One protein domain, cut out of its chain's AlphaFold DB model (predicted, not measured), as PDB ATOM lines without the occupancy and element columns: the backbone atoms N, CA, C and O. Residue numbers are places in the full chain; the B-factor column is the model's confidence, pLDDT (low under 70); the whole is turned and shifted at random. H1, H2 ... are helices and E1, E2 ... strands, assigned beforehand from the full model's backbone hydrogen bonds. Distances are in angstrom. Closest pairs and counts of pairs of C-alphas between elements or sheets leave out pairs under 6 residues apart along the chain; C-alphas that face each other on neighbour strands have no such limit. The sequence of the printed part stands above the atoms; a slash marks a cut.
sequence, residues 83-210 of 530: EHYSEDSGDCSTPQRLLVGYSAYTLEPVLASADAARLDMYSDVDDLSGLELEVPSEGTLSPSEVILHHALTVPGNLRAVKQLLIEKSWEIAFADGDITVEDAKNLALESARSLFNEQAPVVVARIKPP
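This is residues 83 to 210 of the 530 residues of an uncharacterized protein of Fusarium oxysporum NRRL 32931 (UniProt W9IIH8). Look for a strongly twisted sheet of five strands, curled like part of a barrel, with the helix H2 over E2 and E1 on one face and the longest helix, H4, grazing the sheet with its residues 188 to 195. The short helices H1 and H3 are near H2, and residues 85 to 90 stick out. The 128 printed residues hold five named strands, then four named helices; the sheet's order is E4 - E3 - E2 - E1 - E5, all antiparallel. The class is mixed, helices and strands, with under half of the residues, 56, in named elements. The whole is compact, with a radius of gyration of the C-alphas of 13.8 A and spans of 35 by 35 by 33 A.

Find C-alpha 98 at (193.094, 180.874, 256.123); from there E1, residues 98 to 103, runs 14.3 A. E2 is residues 109 to 113, 13.1 A long, and E3 is residues 132 to 135, 10.5 A long. E4 is residues 139 to 141 and E5 residues 146 to 148. H1 is residues 150 to 153, H2 residues 157 to 167, 15.1 A long, and H3 residues 170 to 173. H4, residues 181 to 196, runs 22.4 A and ends at C-alpha 196, (204.658, 174.025, 252.158).

Start at the meander E1 E2 E3 E4, each strand the antiparallel neighbour of the one before. Between E2 and E1 look at N 112 and O 98, 2.8 A; between E3 and E2, N 113 and O 132, 2.9 A; between E4 and E3, N 139 and O 135, 2.8 A. The edge strand E5 is antiparallel to E1, with N 147 and O 102 at 2.8 A. These pairs are within hydrogen-bond range. H2 and the sheet make two layers, a helix on one face of a sheet: H2's height over the sheet is 9.4 A, on a local plane fitted to just 6 C-alphas, and it runs along the strands, at 24 degrees to E2 on the local plane. H2 and H3 touch, closest at the C-alphas of Ala 160 and Ala 173, 4.6 A. H1 only grazes the sheet and is close to H2 but not clearly touching, the closest C-alphas being those of Leu 152 and Leu 158, 5.6 A. H4 also only grazes the sheet, and H2 and H4 are apart. In H2 and H4 every O i to N i+4 pair is within hydrogen-bond range; H1 and H3 are too short for such a pair.

The two farthest C-alphas, those of Asp 88 and Ser 144, are 39.5 A apart. The printed part has no cut. The link E2 to E3 is long, with 18 residues. Mean pLDDT of the printed part is 81.7; residues 83 to 94, 116 to 123 and 197 to 198 are under 70.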
ATOM      1  N   GLU A  83     191.211 169.628 256.171       50.22
ATOM      2  CA  GLU A  83     190.968 168.453 257.018       50.22
ATOM      3  C   GLU A  83     191.784 167.221 256.606       50.22
ATOM      4  O   GLU A  83     192.202 166.471 257.486       50.22
ATOM      5  N   HIS A  84     192.005 166.981 255.310       48.41
ATOM      6  CA  HIS A  84     192.717 165.810 254.791       48.41
ATOM      7  C   HIS A  84     193.627 166.231 253.629       48.41
ATOM      8  O   HIS A  84     193.145 166.582 252.559       48.41
ATOM      9  N   TYR A  85     194.947 166.166 253.807       41.31
ATOM     10  CA  TYR A  85     195.890 166.277 252.692       41.31
ATOM     11  C   TYR A  85     196.661 164.965 252.551       41.31
ATOM     12  O   TYR A  85     197.555 164.669 253.345       41.31
ATOM     13  N   SER A  86     196.310 164.175 251.536       44.78
ATOM     14  CA  SER A  86     197.267 163.284 250.883       44.78
ATOM     15  C   SER A  86     197.404 163.748 249.437       44.78
ATOM     16  O   SER A  86     196.407 164.121 248.814       44.78
ATOM     17  N   GLU A  87     198.626 163.740 248.896       48.41
ATOM     18  CA  GLU A  87     198.854 164.064 247.477       48.41
ATOM     19  C   GLU A  87     197.999 163.182 246.545       48.41
ATOM     20  O   GLU A  87     197.639 163.609 245.450       48.41
ATOM     21  N   ASP A  88     197.613 161.995 247.027       40.34
ATOM     22  CA  ASP A  88     196.816 161.000 246.313       40.34
ATOM     23  C   ASP A  88     195.290 161.232 246.356       40.34
ATOM     24  O   ASP A  88     194.588 160.714 245.487       40.34
ATOM     25  N   SER A  89     194.741 161.950 247.350       44.50
ATOM     26  CA  SER A  89     193.279 162.049 247.547       44.50
ATOM     27  C   SER A  89     192.648 163.320 246.983       44.50
ATOM     28  O   SER A  89     191.461 163.306 246.666       44.50
ATOM     29  N   GLY A  90     193.415 164.406 246.825       43.66
ATOM     30  CA  GLY A  90     192.971 165.646 246.172       43.66
ATOM     31  C   GLY A  90     191.780 166.373 246.818       43.66
ATOM     32  O   GLY A  90     191.354 167.402 246.292       43.66
ATOM     33  N   ASP A  91     191.235 165.891 247.939       47.53
ATOM     34  CA  ASP A  91     190.008 166.433 248.528       47.53
ATOM     35  C   ASP A  91     190.312 167.657 249.408       47.53
ATOM     36  O   ASP A  91     190.439 167.594 250.628       47.53
ATOM     37  N   CYS A  92     190.473 168.805 248.748       53.41
ATOM     38  CA  CYS A  92     190.718 170.115 249.364       53.41
ATOM     39  C   CYS A  92     189.406 170.869 249.664       53.41
ATOM     40  O   CYS A  92     189.364 172.101 249.598       53.41
ATOM     41  N   SER A  93     188.303 170.155 249.909       58.44
ATOM     42  CA  SER A  93     186.961 170.733 249.786       58.44
ATOM     43  C   SER A  93     186.639 171.831 250.797       58.44
ATOM     44  O   SER A  93     185.876 172.718 250.428       58.44
ATOM     45  N   THR A  94     187.253 171.874 251.990       66.88
ATOM     46  CA  THR A  94     187.031 172.981 252.941       66.88
ATOM     47  C   THR A  94     188.271 173.363 253.755       66.88
ATOM     48  O   THR A  94     188.943 172.474 254.286       66.88
ATOM     49  N   PRO A  95     188.605 174.663 253.891       75.44
ATOM     50  CA  PRO A  95     189.739 175.078 254.691       75.44
ATOM     51  C   PRO A  95     189.394 175.101 256.187       75.44
ATOM     52  O   PRO A  95     188.336 175.571 256.615       75.44
ATOM     53  N   GLN A  96     190.310 174.596 257.003       79.38
ATOM     54  CA  GLN A  96     190.311 174.757 258.457       79.38
ATOM     55  C   GLN A  96     190.907 176.099 258.877       79.38
ATOM     56  O   GLN A  96     190.517 176.647 259.908       79.38
ATOM     57  N   ARG A  97     191.861 176.607 258.089       86.00
ATOM     58  CA  ARG A  97     192.616 177.824 258.378       86.00
ATOM     59  C   ARG A  97     192.850 178.628 257.112       86.00
ATOM     60  O   ARG A  97     193.081 178.050 256.051       86.00
ATOM     61  N   LEU A  98     192.821 179.952 257.226       89.81
ATOM     62  CA  LEU A  98     193.094 180.874 256.123       89.81
ATOM     63  C   LEU A  98     194.015 182.008 256.572       89.81
ATOM     64  O   LEU A  98     193.953 182.454 257.715       89.81
ATOM     65  N   LEU A  99     194.855 182.494 255.656       91.94
ATOM     66  CA  LEU A  99     195.688 183.673 255.887       91.94
ATOM     67  C   LEU A  99     194.813 184.919 256.068       91.94
ATOM     68  O   LEU A  99     194.017 185.235 255.183       91.94
ATOM     69  N   VAL A 100     195.033 185.667 257.154       93.94
ATOM     70  CA  VAL A 100     194.366 186.967 257.384       93.94
ATOM     71  C   VAL A 100     195.308 188.171 257.392       93.94
ATOM     72  O   VAL A 100     194.894 189.310 257.163       93.94
ATOM     73  N   GLY A 101     196.594 187.946 257.620       93.81
ATOM     74  CA  GLY A 101     197.567 189.018 257.736       93.81
ATOM     75  C   GLY A 101     198.892 188.504 258.259       93.81
ATOM     76  O   GLY A 101     199.245 187.345 258.047       93.81
ATOM     77  N   TYR A 102     199.605 189.381 258.948       92.69
ATOM     78  CA  TYR A 102     200.953 189.130 259.430       92.69
ATOM     79  C   TYR A 102     201.095 189.625 260.859       92.69
ATOM     80  O   TYR A 102     200.451 190.600 261.249       92.69
ATOM     81  N   SER A 103     201.940 188.961 261.637       90.62
ATOM     82  CA  SER A 103     202.233 189.392 262.999       90.62
ATOM     83  C   SER A 103     202.872 190.777 262.997       90.62
ATOM     84  O   SER A 103     203.797 191.048 262.227       90.62
ATOM     85  N   ALA A 104     202.413 191.651 263.889       89.69
ATOM     86  CA  ALA A 104     203.021 192.960 264.104       89.69
ATOM     87  C   ALA A 104     204.456 192.867 264.657       89.69
ATOM     88  O   ALA A 104     205.223 193.825 264.553       89.69
ATOM     89  N   TYR A 105     204.836 191.708 265.199       86.19
ATOM     90  CA  TYR A 105     206.127 191.461 265.833       86.19
ATOM     91  C   TYR A 105     207.151 190.862 264.883       86.19
ATOM     92  O   TYR A 105     208.332 191.221 264.904       86.19
ATOM     93  N   THR A 106     206.692 189.905 264.085       85.50
ATOM     94  CA  THR A 106     207.557 188.987 263.343       85.50
ATOM     95  C   THR A 106     207.356 189.081 261.846       85.50
ATOM     96  O   THR A 106     208.204 188.604 261.100       85.50
ATOM     97  N   LEU A 107     206.257 189.706 261.411       88.56
ATOM     98  CA  LEU A 107     205.720 189.628 260.056       88.56
ATOM     99  C   LEU A 107     205.446 188.201 259.569       88.56
ATOM    100  O   LEU A 107     205.159 188.025 258.389       88.56
ATOM    101  N   GLU A 108     205.481 187.191 260.442       87.00
ATOM    102  CA  GLU A 108     205.120 185.829 260.062       87.00
ATOM    103  C   GLU A 108     203.627 185.743 259.708       87.00
ATOM    104  O   GLU A 108     202.815 186.506 260.253       87.00
ATOM    105  N   PRO A 109     203.242 184.839 258.788       88.31
ATOM    106  CA  PRO A 109     201.854 184.693 258.373       88.31
ATOM    107  C   PRO A 109     200.929 184.311 259.533       88.31
ATOM    108  O   PRO A 109     201.146 183.305 260.209       88.31
ATOM    109  N   VAL A 110     199.856 185.082 259.713       91.12
ATOM    110  CA  VAL A 110     198.814 184.812 260.710       91.12
ATOM    111  C   VAL A 110     197.707 183.998 260.064       91.12
ATOM    112  O   VAL A 110     197.038 184.461 259.130       91.12
ATOM    113  N   LEU A 111     197.495 182.796 260.589       90.94
ATOM    114  CA  LEU A 111     196.407 181.920 260.179       90.94
ATOM    115  C   LEU A 111     195.216 182.109 261.117       90.94
ATOM    116  O   LEU A 111     195.374 182.124 262.336       90.94
ATOM    117  N   ALA A 112     194.028 182.249 260.535       91.25
ATOM    118  CA  ALA A 112     192.774 182.317 261.265       91.25
ATOM    119  C   ALA A 112     192.013 180.993 261.175       91.25
ATOM    120  O   ALA A 112     191.844 180.456 260.078       91.25
ATOM    121  N   SER A 113     191.502 180.523 262.310       89.12
ATOM    122  CA  SER A 113     190.505 179.456 262.430       89.12
ATOM    123  C   SER A 113     189.246 179.953 263.140       89.12
ATOM    124  O   SER A 113     189.209 181.044 263.710       89.12
ATOM    125  N   ALA A 114     188.192 179.146 263.081       83.94
ATOM    126  CA  ALA A 114     186.902 179.429 263.688       83.94
ATOM    127  C   ALA A 114     186.376 178.167 264.388       83.94
ATOM    128  O   ALA A 114     186.343 177.100 263.773       83.94
ATOM    129  N   ASP A 115     185.947 178.294 265.646       71.69
ATOM    130  CA  ASP A 115     185.185 177.256 266.349       71.69
ATOM    131  C   ASP A 115     183.681 177.494 266.144       71.69
ATOM    132  O   ASP A 115     183.120 178.497 266.600       71.69
ATOM    133  N   ALA A 116     183.016 176.550 265.474       62.78
ATOM    134  CA  ALA A 116     181.591 176.617 265.157       62.78
ATOM    135  C   ALA A 116     180.700 176.833 266.398       62.78
ATOM    136  O   ALA A 116     179.610 177.385 266.278       62.78
ATOM    137  N   ALA A 117     181.157 176.464 267.601       62.44
ATOM    138  CA  ALA A 117     180.374 176.597 268.830       62.44
ATOM    139  C   ALA A 117     180.270 178.035 269.387       62.44
ATOM    140  O   ALA A 117     179.493 178.264 270.317       62.44
ATOM    141  N   ARG A 118     181.053 179.006 268.884       56.38
ATOM    142  CA  ARG A 118     181.230 180.330 269.526       56.38
ATOM    143  C   ARG A 118     180.856 181.550 268.673       56.38
ATOM    144  O   ARG A 118     181.035 182.678 269.131       56.38
ATOM    145  N   LEU A 119     180.349 181.358 267.455       58.12
ATOM    146  CA  LEU A 119     180.528 182.349 266.385       58.12
ATOM    147  C   LEU A 119     179.263 182.970 265.766       58.12
ATOM    148  O   LEU A 119     179.390 183.985 265.080       58.12
ATOM    149  N   ASP A 120     178.059 182.478 266.081       58.66
ATOM    150  CA  ASP A 120     176.792 183.023 265.544       58.66
ATOM    151  C   ASP A 120     176.573 184.519 265.855       58.66
ATOM    152  O   ASP A 120     175.804 185.191 265.175       58.66
ATOM    153  N   MET A 121     177.260 185.078 266.860       60.22
ATOM    154  CA  MET A 121     177.143 186.499 267.224       60.22
ATOM    155  C   MET A 121     178.046 187.444 266.409       60.22
ATOM    156  O   MET A 121     177.826 188.653 266.453       60.22
ATOM    157  N   TYR A 122     179.053 186.932 265.687       64.62
ATOM    158  CA  TYR A 122     180.113 187.756 265.073       64.62
ATOM    159  C   TYR A 122     180.334 187.501 263.576       64.62
ATOM    160  O   TYR A 122     181.190 188.151 262.967       64.62
ATOM    161  N   SER A 123     179.570 186.588 262.969       66.88
ATOM    162  CA  SER A 123     179.702 186.226 261.551       66.88
ATOM    163  C   SER A 123     179.472 187.413 260.612       66.88
ATOM    164  O   SER A 123     180.148 187.508 259.594       66.88
ATOM    165  N   ASP A 124     178.604 188.360 260.976       74.69
ATOM    166  CA  ASP A 124     178.278 189.526 260.147       74.69
ATOM    167  C   ASP A 124     179.259 190.705 260.284       74.69
ATOM    168  O   ASP A 124     179.188 191.660 259.500       74.69
ATOM    169  N   VAL A 125     180.196 190.675 261.235       82.25
ATOM    170  CA  VAL A 125     181.136 191.784 261.466       82.25
ATOM    171  C   VAL A 125     182.398 191.603 260.620       82.25
ATOM    172  O   VAL A 125     183.009 190.536 260.615       82.25
ATOM    173  N   ASP A 126     182.806 192.660 259.917       86.94
ATOM    174  CA  ASP A 126     183.956 192.663 259.001       86.94
ATOM    175  C   ASP A 126     185.254 193.066 259.728       86.94
ATOM    176  O   ASP A 126     185.896 194.068 259.431       86.94
ATOM    177  N   ASP A 127     185.589 192.303 260.764       88.19
ATOM    178  CA  ASP A 127     186.781 192.470 261.602       88.19
ATOM    179  C   ASP A 127     187.363 191.104 262.003       88.19
ATOM    180  O   ASP A 127     186.941 190.075 261.488       88.19
ATOM    181  N   LEU A 128     188.329 191.060 262.919       89.25
ATOM    182  CA  LEU A 128     188.926 189.804 263.394       89.25
ATOM    183  C   LEU A 128     188.169 189.156 264.569       89.25
ATOM    184  O   LEU A 128     188.601 188.126 265.080       89.25
ATOM    185  N   SER A 129     187.055 189.736 265.026       86.19
ATOM    186  CA  SER A 129     186.306 189.197 266.165       86.19
ATOM    187  C   SER A 129     185.765 187.791 265.881       86.19
ATOM    188  O   SER A 129     185.324 187.483 264.772       86.19
ATOM    189  N   GLY A 130     185.818 186.929 266.898       83.62
ATOM    190  CA  GLY A 130     185.369 185.538 266.810       83.62
ATOM    191  C   GLY A 130     186.350 184.574 266.132       83.62
ATOM    192  O   GLY A 130     186.108 183.372 266.161       83.62
ATOM    193  N   LEU A 131     187.455 185.061 265.558       88.62
ATOM    194  CA  LEU A 131     188.498 184.209 264.991       88.62
ATOM    195  C   LEU A 131     189.553 183.854 266.042       88.62
ATOM    196  O   LEU A 131     189.939 184.682 266.867       88.62
ATOM    197  N   GLU A 132     190.051 182.625 265.967       91.06
ATOM    198  CA  GLU A 132     191.281 182.214 266.635       91.06
ATOM    199  C   GLU A 132     192.449 182.513 265.696       91.06
ATOM    200  O   GLU A 132     192.449 182.078 264.545       91.06
ATOM    201  N   LEU A 133     193.416 183.296 266.170       91.75
ATOM    202  CA  LEU A 133     194.530 183.800 265.370       91.75
ATOM    203  C   LEU A 133     195.813 183.172 265.882       91.75
ATOM    204  O   LEU A 133     196.065 183.192 267.084       91.75
ATOM    205  N   GLU A 134     196.631 182.629 264.992       89.50
ATOM    206  CA  GLU A 134     197.859 181.953 265.393       89.50
ATOM    207  C   GLU A 134     199.020 182.193 264.435       89.50
ATOM    208  O   GLU A 134     198.859 182.256 263.212       89.50
ATOM    209  N   VAL A 135     200.210 182.252 265.026       84.00
ATOM    210  CA  VAL A 135     201.502 182.250 264.343       84.00
ATOM    211  C   VAL A 135     202.346 181.114 264.917       84.00
ATOM    212  O   VAL A 135     202.382 180.955 266.135       84.00
ATOM    213  N   PRO A 136     203.033 180.303 264.096       70.00
ATOM    214  CA  PRO A 136     203.753 179.129 264.587       70.00
ATOM    215  C   PRO A 136     204.810 179.420 265.656       70.00
ATOM    216  O   PRO A 136     204.922 178.653 266.609       70.00
ATOM    217  N   SER A 137     205.565 180.512 265.516       73.69
ATOM    218  CA  SER A 137     206.620 180.863 266.471       73.69
ATOM    219  C   SER A 137     206.107 181.561 267.737       73.69
ATOM    220  O   SER A 137     206.805 181.562 268.749       73.69
ATOM    221  N   GLU A 138     204.898 182.132 267.704       79.00
ATOM    222  CA  GLU A 138     204.363 182.998 268.771       79.00
ATOM    223  C   GLU A 138     203.172 182.375 269.510       79.00
ATOM    224  O   GLU A 138     202.868 182.747 270.642       79.00
ATOM    225  N   GLY A 139     202.505 181.398 268.896       83.88
ATOM    226  CA  GLY A 139     201.257 180.833 269.389       83.88
ATOM    227  C   GLY A 139     200.050 181.702 269.032       83.88
ATOM    228  O   GLY A 139     199.960 182.247 267.931       83.88
ATOM    229  N   THR A 140     199.079 181.767 269.942       89.19
ATOM    230  CA  THR A 140     197.833 182.515 269.741       89.19
ATOM    231  C   THR A 140     198.060 184.016 269.880       89.19
ATOM    232  O   THR A 140     198.641 184.461 270.867       89.19
ATOM    233  N   LEU A 141     197.530 184.785 268.932       89.00
ATOM    234  CA  LEU A 141     197.586 186.243 268.915       89.00
ATOM    235  C   LEU A 141     196.218 186.863 269.208       89.00
ATOM    236  O   LEU A 141     195.164 186.316 268.880       89.00
ATOM    237  N   SER A 142     196.239 188.055 269.787       88.50
ATOM    238  CA  SER A 142     195.087 188.947 269.849       88.50
ATOM    239  C   SER A 142     194.919 189.723 268.530       88.50
ATOM    240  O   SER A 142     195.891 189.942 267.804       88.50
ATOM    241  N   PRO A 143     193.708 190.216 268.209       87.94
ATOM    242  CA  PRO A 143     193.481 191.041 267.019       87.94
ATOM    243  C   PRO A 143     194.382 192.280 266.906       87.94
ATOM    244  O   PRO A 143     194.681 192.709 265.796       87.94
ATOM    245  N   SER A 144     194.821 192.850 268.034       86.25
ATOM    246  CA  SER A 144     195.741 193.997 268.072       86.25
ATOM    247  C   SER A 144     197.157 193.681 267.622       86.25
ATOM    248  O   SER A 144     197.909 194.595 267.311       86.25
ATOM    249  N   GLU A 145     197.513 192.405 267.552       89.19
ATOM    250  CA  GLU A 145     198.855 191.944 267.202       89.19
ATOM    251  C   GLU A 145     198.947 191.541 265.724       89.19
ATOM    252  O   GLU A 145     199.979 191.050 265.266       89.19
ATOM    253  N   VAL A 146     197.873 191.763 264.960       91.69
ATOM    254  CA  VAL A 146     197.761 191.366 263.557       91.69
ATOM    255  C   VAL A 146     197.701 192.589 262.653       91.69
ATOM    256  O   VAL A 146     196.763 193.384 262.683       91.69
ATOM    257  N   ILE A 147     198.677 192.692 261.756       93.75
ATOM    258  CA  ILE A 147     198.630 193.598 260.615       93.75
ATOM    259  C   ILE A 147     197.863 192.899 259.497       93.75
ATOM    260  O   ILE A 147     198.374 191.987 258.845       93.75
ATOM    261  N   LEU A 148     196.626 193.332 259.259       94.69
ATOM    262  CA  LEU A 148     195.787 192.751 258.214       94.69
ATOM    263  C   LEU A 148     196.392 192.908 256.817       94.69
ATOM    264  O   LEU A 148     197.001 193.927 256.471       94.69
ATOM    265  N   HIS A 149     196.139 191.900 255.985       95.56
ATOM    266  CA  HIS A 149     196.417 191.989 254.561       95.56
ATOM    267  C   HIS A 149     195.434 192.968 253.898       95.56
ATOM    268  O   HIS A 149     194.219 192.876 254.075       95.56
ATOM    269  N   HIS A 150     195.946 193.879 253.069       94.94
ATOM    270  CA  HIS A 150     195.202 194.964 252.417       94.94
ATOM    271  C   HIS A 150     193.903 194.510 251.739       94.94
ATOM    272  O   HIS A 150     192.845 195.078 251.998       94.94
ATOM    273  N   ALA A 151     193.948 193.432 250.953       95.12
ATOM    274  CA  ALA A 151     192.759 192.885 250.296       95.12
ATOM    275  C   ALA A 151     191.625 192.494 251.264       95.12
ATOM    276  O   ALA A 151     190.461 192.599 250.892       95.12
ATOM    277  N   LEU A 152     191.922 192.073 252.496       95.81
ATOM    278  CA  LEU A 152     190.897 191.661 253.462       95.81
ATOM    279  C   LEU A 152     190.205 192.834 254.147       95.81
ATOM    280  O   LEU A 152     189.128 192.662 254.698       95.81
ATOM    281  N   THR A 153     190.767 194.035 254.040       94.62
ATOM    282  CA  THR A 153     190.109 195.263 254.509       94.62
ATOM    283  C   THR A 153     189.092 195.821 253.508       94.62
ATOM    284  O   THR A 153     188.486 196.865 253.742       94.62
ATOM    285  N   VAL A 154     188.907 195.159 252.362       95.25
ATOM    286  CA  VAL A 154     187.809 195.466 251.440       95.25
ATOM    287  C   VAL A 154     186.491 194.957 252.039       95.25
ATOM    288  O   VAL A 154     186.443 193.792 252.445       95.25
ATOM    289  N   PRO A 155     185.420 195.772 252.042       93.88
ATOM    290  CA  PRO A 155     184.154 195.409 252.668       93.88
ATOM    291  C   PRO A 155     183.606 194.042 252.242       93.88
ATOM    292  O   PRO A 155     183.362 193.791 251.063       93.88
ATOM    293  N   GLY A 156     183.355 193.180 253.224       92.12
ATOM    294  CA  GLY A 156     182.773 191.849 253.071       92.12
ATOM    295  C   GLY A 156     183.789 190.723 252.881       92.12
ATOM    296  O   GLY A 156     183.383 189.560 252.867       92.12
ATOM    297  N   ASN A 157     185.086 191.019 252.748       95.06
ATOM    298  CA  ASN A 157     186.097 189.977 252.580       95.06
ATOM    299  C   ASN A 157     186.405 189.226 253.878       95.06
ATOM    300  O   ASN A 157     186.474 187.998 253.836       95.06
ATOM    301  N   LEU A 158     186.546 189.908 255.021       93.56
ATOM    302  CA  LEU A 158     186.720 189.214 256.304       93.56
ATOM    303  C   LEU A 158     185.454 188.446 256.678       93.56
ATOM    304  O   LEU A 158     185.547 187.303 257.122       93.56
ATOM    305  N   ARG A 159     184.274 189.016 256.409       91.38
ATOM    306  CA  ARG A 159     182.995 188.303 256.546       91.38
ATOM    307  C   ARG A 159     182.974 186.997 255.749       91.38
ATOM    308  O   ARG A 159     182.613 185.962 256.297       91.38
ATOM    309  N   ALA A 160     183.383 187.027 254.481       92.31
ATOM    310  CA  ALA A 160     183.443 185.833 253.639       92.31
ATOM    311  C   ALA A 160     184.409 184.777 254.201       92.31
ATOM    312  O   ALA A 160     184.079 183.594 254.240       92.31
ATOM    313  N   VAL A 161     185.580 185.202 254.690       91.88
ATOM    314  CA  VAL A 161     186.543 184.311 255.356       91.88
ATOM    315  C   VAL A 161     185.919 183.661 256.595       91.88
ATOM    316  O   VAL A 161     185.992 182.442 256.733       91.88
ATOM    317  N   LYS A 162     185.250 184.436 257.461       89.88
ATOM    318  CA  LYS A 162     184.535 183.905 258.635       89.88
ATOM    319  C   LYS A 162     183.467 182.895 258.232       89.88
ATOM    320  O   LYS A 162     183.474 181.780 258.742       89.88
ATOM    321  N   GLN A 163     182.591 183.258 257.295       88.25
ATOM    322  CA  GLN A 163     181.527 182.378 256.803       88.25
ATOM    323  C   GLN A 163     182.087 181.055 256.286       88.25
ATOM    324  O   GLN A 163     181.594 179.998 256.663       88.25
ATOM    325  N   LEU A 164     183.167 181.087 255.502       88.94
ATOM    326  CA  LEU A 164     183.798 179.865 255.013       88.94
ATOM    327  C   LEU A 164     184.368 179.009 256.152       88.94
ATOM    328  O   LEU A 164     184.190 177.791 256.160       88.94
ATOM    329  N   LEU A 165     185.046 179.632 257.118       87.69
ATOM    330  CA  LEU A 165     185.640 178.918 258.245       87.69
ATOM    331  C   LEU A 165     184.582 178.323 259.190       87.69
ATOM    332  O   LEU A 165     184.864 177.290 259.793       87.69
ATOM    333  N   ILE A 166     183.392 178.922 259.292       82.56
ATOM    334  CA  ILE A 166     182.294 178.487 260.173       82.56
ATOM    335  C   ILE A 166     181.364 177.504 259.462       82.56
ATOM    336  O   ILE A 166     181.188 176.374 259.909       82.56
ATOM    337  N   GLU A 167     180.764 177.937 258.353       81.62
ATOM    338  CA  GLU A 167     179.697 177.218 257.648       81.62
ATOM    339  C   GLU A 167     180.237 176.159 256.694       81.62
ATOM    340  O   GLU A 167     179.475 175.327 256.204       81.62
ATOM    341  N   LYS A 168     181.546 176.185 256.411       82.38
ATOM    342  CA  LYS A 168     182.210 175.202 255.552       82.38
ATOM    343  C   LYS A 168     181.639 175.160 254.121       82.38
ATOM    344  O   LYS A 168     181.819 174.176 253.414       82.38
ATOM    345  N   SER A 169     180.992 176.243 253.668       85.56
ATOM    346  CA  SER A 169     180.443 176.382 252.312       85.56
ATOM    347  C   SER A 169     181.120 177.507 251.538       85.56
ATOM    348  O   SER A 169     181.008 178.693 251.865       85.56
ATOM    349  N   TRP A 170     181.785 177.131 250.448       88.81
ATOM    350  CA  TRP A 170     182.372 178.081 249.509       88.81
ATOM    351  C   TRP A 170     181.316 178.850 248.726       88.81
ATOM    352  O   TRP A 170     181.501 180.029 248.432       88.81
ATOM    353  N   GLU A 171     180.220 178.178 248.384       90.00
ATOM    354  CA  GLU A 171     179.127 178.716 247.583       90.00
ATOM    355  C   GLU A 171     178.487 179.912 248.278       90.00
ATOM    356  O   GLU A 171     178.184 180.899 247.616       90.00
ATOM    357  N   ILE A 172     178.331 179.838 249.602       88.88
ATOM    358  CA  ILE A 172     177.788 180.929 250.415       88.88
ATOM    359  C   ILE A 172     178.840 182.023 250.605       88.88
ATOM    360  O   ILE A 172     178.597 183.182 250.268       88.88
ATOM    361  N   ALA A 173     180.032 181.663 251.091       89.62
ATOM    362  CA  ALA A 173     181.072 182.631 251.435       89.62
ATOM    363  C   ALA A 173     181.519 183.490 250.238       89.62
ATOM    364  O   ALA A 173     181.733 184.698 250.369       89.62
ATOM    365  N   PHE A 174     181.626 182.884 249.052       91.25
ATOM    366  CA  PHE A 174     182.088 183.540 247.826       91.25
ATOM    367  C   PHE A 174     180.953 183.866 246.844       91.25
ATOM    368  O   PHE A 174     181.221 184.267 245.708       91.25
ATOM    369  N   ALA A 175     179.692 183.768 247.289       88.25
ATOM    370  CA  ALA A 175     178.533 184.213 246.523       88.25
ATOM    371  C   ALA A 175     178.699 185.667 246.064       88.25
ATOM    372  O   ALA A 175     179.159 186.533 246.818       88.25
ATOM    373  N   ASP A 176     178.315 185.927 244.811       85.81
ATOM    374  CA  ASP A 176     178.397 187.243 244.177       85.81
ATOM    375  C   ASP A 176     179.779 187.902 244.305       85.81
ATOM    376  O   ASP A 176     179.857 189.128 244.383       85.81
ATOM    377  N   GLY A 177     180.863 187.117 244.378       88.94
ATOM    378  CA  GLY A 177     182.252 187.579 244.418       88.94
ATOM    379  C   GLY A 177     182.830 187.943 243.046       88.94
ATOM    380  O   GLY A 177     182.181 187.803 242.011       88.94
ATOM    381  N   ASP A 178     184.071 188.430 243.039       89.75
ATOM    382  CA  ASP A 178     184.831 188.741 241.814       89.75
ATOM    383  C   ASP A 178     185.630 187.535 241.289       89.75
ATOM    384  O   ASP A 178     186.241 187.603 240.218       89.75
ATOM    385  N   ILE A 179     185.672 186.450 242.063       88.94
ATOM    386  CA  ILE A 179     186.316 185.180 241.726       88.94
ATOM    387  C   ILE A 179     185.301 184.048 241.822       88.94
ATOM    388  O   ILE A 179     184.344 184.132 242.593       88.94
ATOM    389  N   THR A 180     185.504 182.994 241.035       89.75
ATOM    390  CA  THR A 180     184.670 181.795 241.142       89.75
ATOM    391  C   THR A 180     185.036 180.997 242.396       89.75
ATOM    392  O   THR A 180     186.138 181.133 242.930       89.75
ATOM    393  N   VAL A 181     184.129 180.130 242.858       89.06
ATOM    394  CA  VAL A 181     184.410 179.179 243.951       89.06
ATOM    395  C   VAL A 181     185.636 178.320 243.634       89.06
ATOM    396  O   VAL A 181     186.468 178.090 244.506       89.06
ATOM    397  N   GLU A 182     185.777 177.889 242.381       88.12
ATOM    398  CA  GLU A 182     186.905 177.063 241.953       88.12
ATOM    399  C   GLU A 182     188.227 177.840 241.997       88.12
ATOM    400  O   GLU A 182     189.227 177.342 242.507       88.12
ATOM    401  N   ASP A 183     188.232 179.100 241.554       88.75
ATOM    402  CA  ASP A 183     189.406 179.968 241.688       88.75
ATOM    403  C   ASP A 183     189.771 180.197 243.163       88.75
ATOM    404  O   ASP A 183     190.949 180.202 243.516       88.75
ATOM    405  N   ALA A 184     188.775 180.364 244.040       89.44
ATOM    406  CA  ALA A 184     188.994 180.556 245.473       89.44
ATOM    407  C   ALA A 184     189.609 179.309 246.138       89.44
ATOM    408  O   ALA A 184     190.563 179.435 246.907       89.44
ATOM    409  N   LYS A 185     189.124 178.110 245.785       87.12
ATOM    410  CA  LYS A 185     189.711 176.826 246.206       87.12
ATOM    411  C   LYS A 185     191.152 176.681 245.722       87.12
ATOM    412  O   LYS A 185     192.027 176.323 246.507       87.12
ATOM    413  N   ASN A 186     191.415 177.028 244.461       85.62
ATOM    414  CA  ASN A 186     192.762 177.000 243.895       85.62
ATOM    415  C   ASN A 186     193.717 177.960 244.618       85.62
ATOM    416  O   ASN A 186     194.848 177.579 244.904       85.62
ATOM    417  N   LEU A 187     193.265 179.168 244.972       88.19
ATOM    418  CA  LEU A 187     194.062 180.121 245.756       88.19
ATOM    419  C   LEU A 187     194.339 179.618 247.177       88.19
ATOM    420  O   LEU A 187     195.445 179.802 247.679       88.19
ATOM    421  N   ALA A 188     193.370 178.969 247.828       86.00
ATOM    422  CA  ALA A 188     193.593 178.352 249.136       86.00
ATOM    423  C   ALA A 188     194.621 177.215 249.058       86.00
ATOM    424  O   ALA A 188     195.532 177.155 249.883       86.00
ATOM    425  N   LEU A 189     194.536 176.373 248.025       81.00
ATOM    426  CA  LEU A 189     195.513 175.316 247.776       81.00
ATOM    427  C   LEU A 189     196.907 175.882 247.467       81.00
ATOM    428  O   LEU A 189     197.905 175.377 247.978       81.00
ATOM    429  N   GLU A 190     196.992 176.935 246.652       82.88
ATOM    430  CA  GLU A 190     198.244 177.649 246.388       82.88
ATOM    431  C   GLU A 190     198.832 178.197 247.688       82.88
ATOM    432  O   GLU A 190     200.007 177.988 247.955       82.88
ATOM    433  N   SER A 191     198.005 178.803 248.538       82.75
ATOM    434  CA  SER A 191     198.412 179.315 249.845       82.75
ATOM    435  C   SER A 191     198.968 178.213 250.760       82.75
ATOM    436  O   SER A 191     200.029 178.393 251.361       82.75
ATOM    437  N   ALA A 192     198.329 177.036 250.780       77.38
ATOM    438  CA  ALA A 192     198.810 175.866 251.518       77.38
ATOM    439  C   ALA A 192     200.170 175.390 251.002       77.38
ATOM    440  O   ALA A 192     201.079 175.111 251.781       77.38
ATOM    441  N   ARG A 193     200.320 175.322 249.673       76.38
ATOM    442  CA  ARG A 193     201.571 174.938 249.009       76.38
ATOM    443  C   ARG A 193     202.669 175.974 249.202       76.38
ATOM    444  O   ARG A 193     203.829 175.595 249.300       76.38
ATOM    445  N   SER A 194     202.343 177.261 249.245       76.56
ATOM    446  CA  SER A 194     203.313 178.308 249.550       76.56
ATOM    447  C   SER A 194     203.862 178.107 250.951       76.56
ATOM    448  O   SER A 194     205.071 177.994 251.087       76.56
ATOM    449  N   LEU A 195     203.002 177.913 251.956       73.56
ATOM    450  CA  LEU A 195     203.468 177.539 253.293       73.56
ATOM    451  C   LEU A 195     204.275 176.235 253.265       73.56
ATOM    452  O   LEU A 195     205.268 176.154 253.977       73.56
ATOM    453  N   PHE A 196     203.892 175.261 252.416       70.25
ATOM    454  CA  PHE A 196     204.658 174.025 252.158       70.25
ATOM    455  C   PHE A 196     206.093 174.226 251.758       70.25
ATOM    456  O   PHE A 196     206.999 173.550 252.238       70.25
ATOM    457  N   ASN A 197     206.288 175.174 250.874       68.50
ATOM    458  CA  ASN A 197     207.595 175.452 250.334       68.50
ATOM    459  C   ASN A 197     208.258 176.616 251.067       68.50
ATOM    460  O   ASN A 197     209.092 177.277 250.456       68.50
ATOM    461  N   GLU A 198     207.846 176.893 252.312       66.12
ATOM    462  CA  GLU A 198     208.393 177.967 253.145       66.12
ATOM    463  C   GLU A 198     208.331 179.336 252.443       66.12
ATOM    464  O   GLU A 198     209.239 180.149 252.504       66.12
ATOM    465  N   GLN A 199     207.239 179.596 251.725       71.31
ATOM    466  CA  GLN A 199     206.998 180.819 250.963       71.31
ATOM    467  C   GLN A 199     205.822 181.606 251.530       71.31
ATOM    468  O   GLN A 199     204.916 181.065 252.168       71.31
ATOM    469  N   ALA A 200     205.792 182.905 251.216       70.69
ATOM    470  CA  ALA A 200     204.684 183.773 251.599       70.69
ATOM    471  C   ALA A 200     203.338 183.223 251.069       70.69
ATOM    472  O   ALA A 200     203.182 183.094 249.849       70.69
ATOM    473  N   PRO A 201     202.361 182.928 251.948       79.00
ATOM    474  CA  PRO A 201     201.050 182.445 251.536       79.00
ATOM    475  C   PRO A 201     200.275 183.483 250.732       79.00
ATOM    476  O   PRO A 201     200.505 184.694 250.817       79.00
ATOM    477  N   VAL A 202     199.297 182.988 249.981       84.88
ATOM    478  CA  VAL A 202     198.382 183.809 249.190       84.88
ATOM    479  C   VAL A 202     197.107 184.068 249.985       84.88
ATOM    480  O   VAL A 202     196.571 183.178 250.649       84.88
ATOM    481  N   VAL A 203     196.609 185.300 249.922       90.56
ATOM    482  CA  VAL A 203     195.334 185.668 250.539       90.56
ATOM    483  C   VAL A 203     194.162 185.206 249.672       90.56
ATOM    484  O   VAL A 203     194.184 185.361 248.448       90.56
ATOM    485  N   VAL A 204     193.108 184.690 250.302       91.94
ATOM    486  CA  VAL A 204     191.853 184.350 249.622       91.94
ATOM    487  C   VAL A 204     190.836 185.443 249.931       91.94
ATOM    488  O   VAL A 204     190.470 185.651 251.083       91.94
ATOM    489  N   ALA A 205     190.398 186.169 248.903       93.50
ATOM    490  CA  ALA A 205     189.525 187.331 249.042       93.50
ATOM    491  C   ALA A 205     188.358 187.253 248.052       93.50
ATOM    492  O   ALA A 205     188.567 186.992 246.865       93.50
ATOM    493  N   ARG A 206     187.133 187.494 248.531       93.81
ATOM    494  CA  ARG A 206     185.909 187.418 247.716       93.81
ATOM    495  C   ARG A 206     185.845 188.521 246.664       93.81
ATOM    496  O   ARG A 206     185.440 188.283 245.529       93.81
ATOM    497  N   ILE A 207     186.222 189.729 247.055       94.06
ATOM    498  CA  ILE A 207     186.181 190.950 246.256       94.06
ATOM    499  C   ILE A 207     187.612 191.439 246.077       94.06
ATOM    500  O   ILE A 207     188.375 191.532 247.042       94.06
ATOM    501  N   LYS A 208     187.996 191.758 244.841       90.56
ATOM    502  CA  LYS A 208     189.344 192.253 244.560       90.56
ATOM    503  C   LYS A 208     189.397 193.762 244.809       90.56
ATOM    504  O   LYS A 208     188.524 194.482 244.317       90.56
ATOM    505  N   PRO A 209     190.422 194.274 245.515       90.94
ATOM    506  CA  PRO A 209     190.625 195.713 245.584       90.94
ATOM    507  C   PRO A 209     190.871 196.273 244.173       90.94
ATOM    508  O   PRO A 209     191.454 195.585 243.325       90.94
ATOM    509  N   PRO A 210     190.455 197.520 243.893       89.62
ATOM    510  CA  PRO A 210     190.727 198.152 242.615       89.62
ATOM    511  C   PRO A 210     192.225 198.379 242.424       89.62
ATOM    512  O   PRO A 210     192.998 198.481 243.377       89.62
TER     513      PRO A 210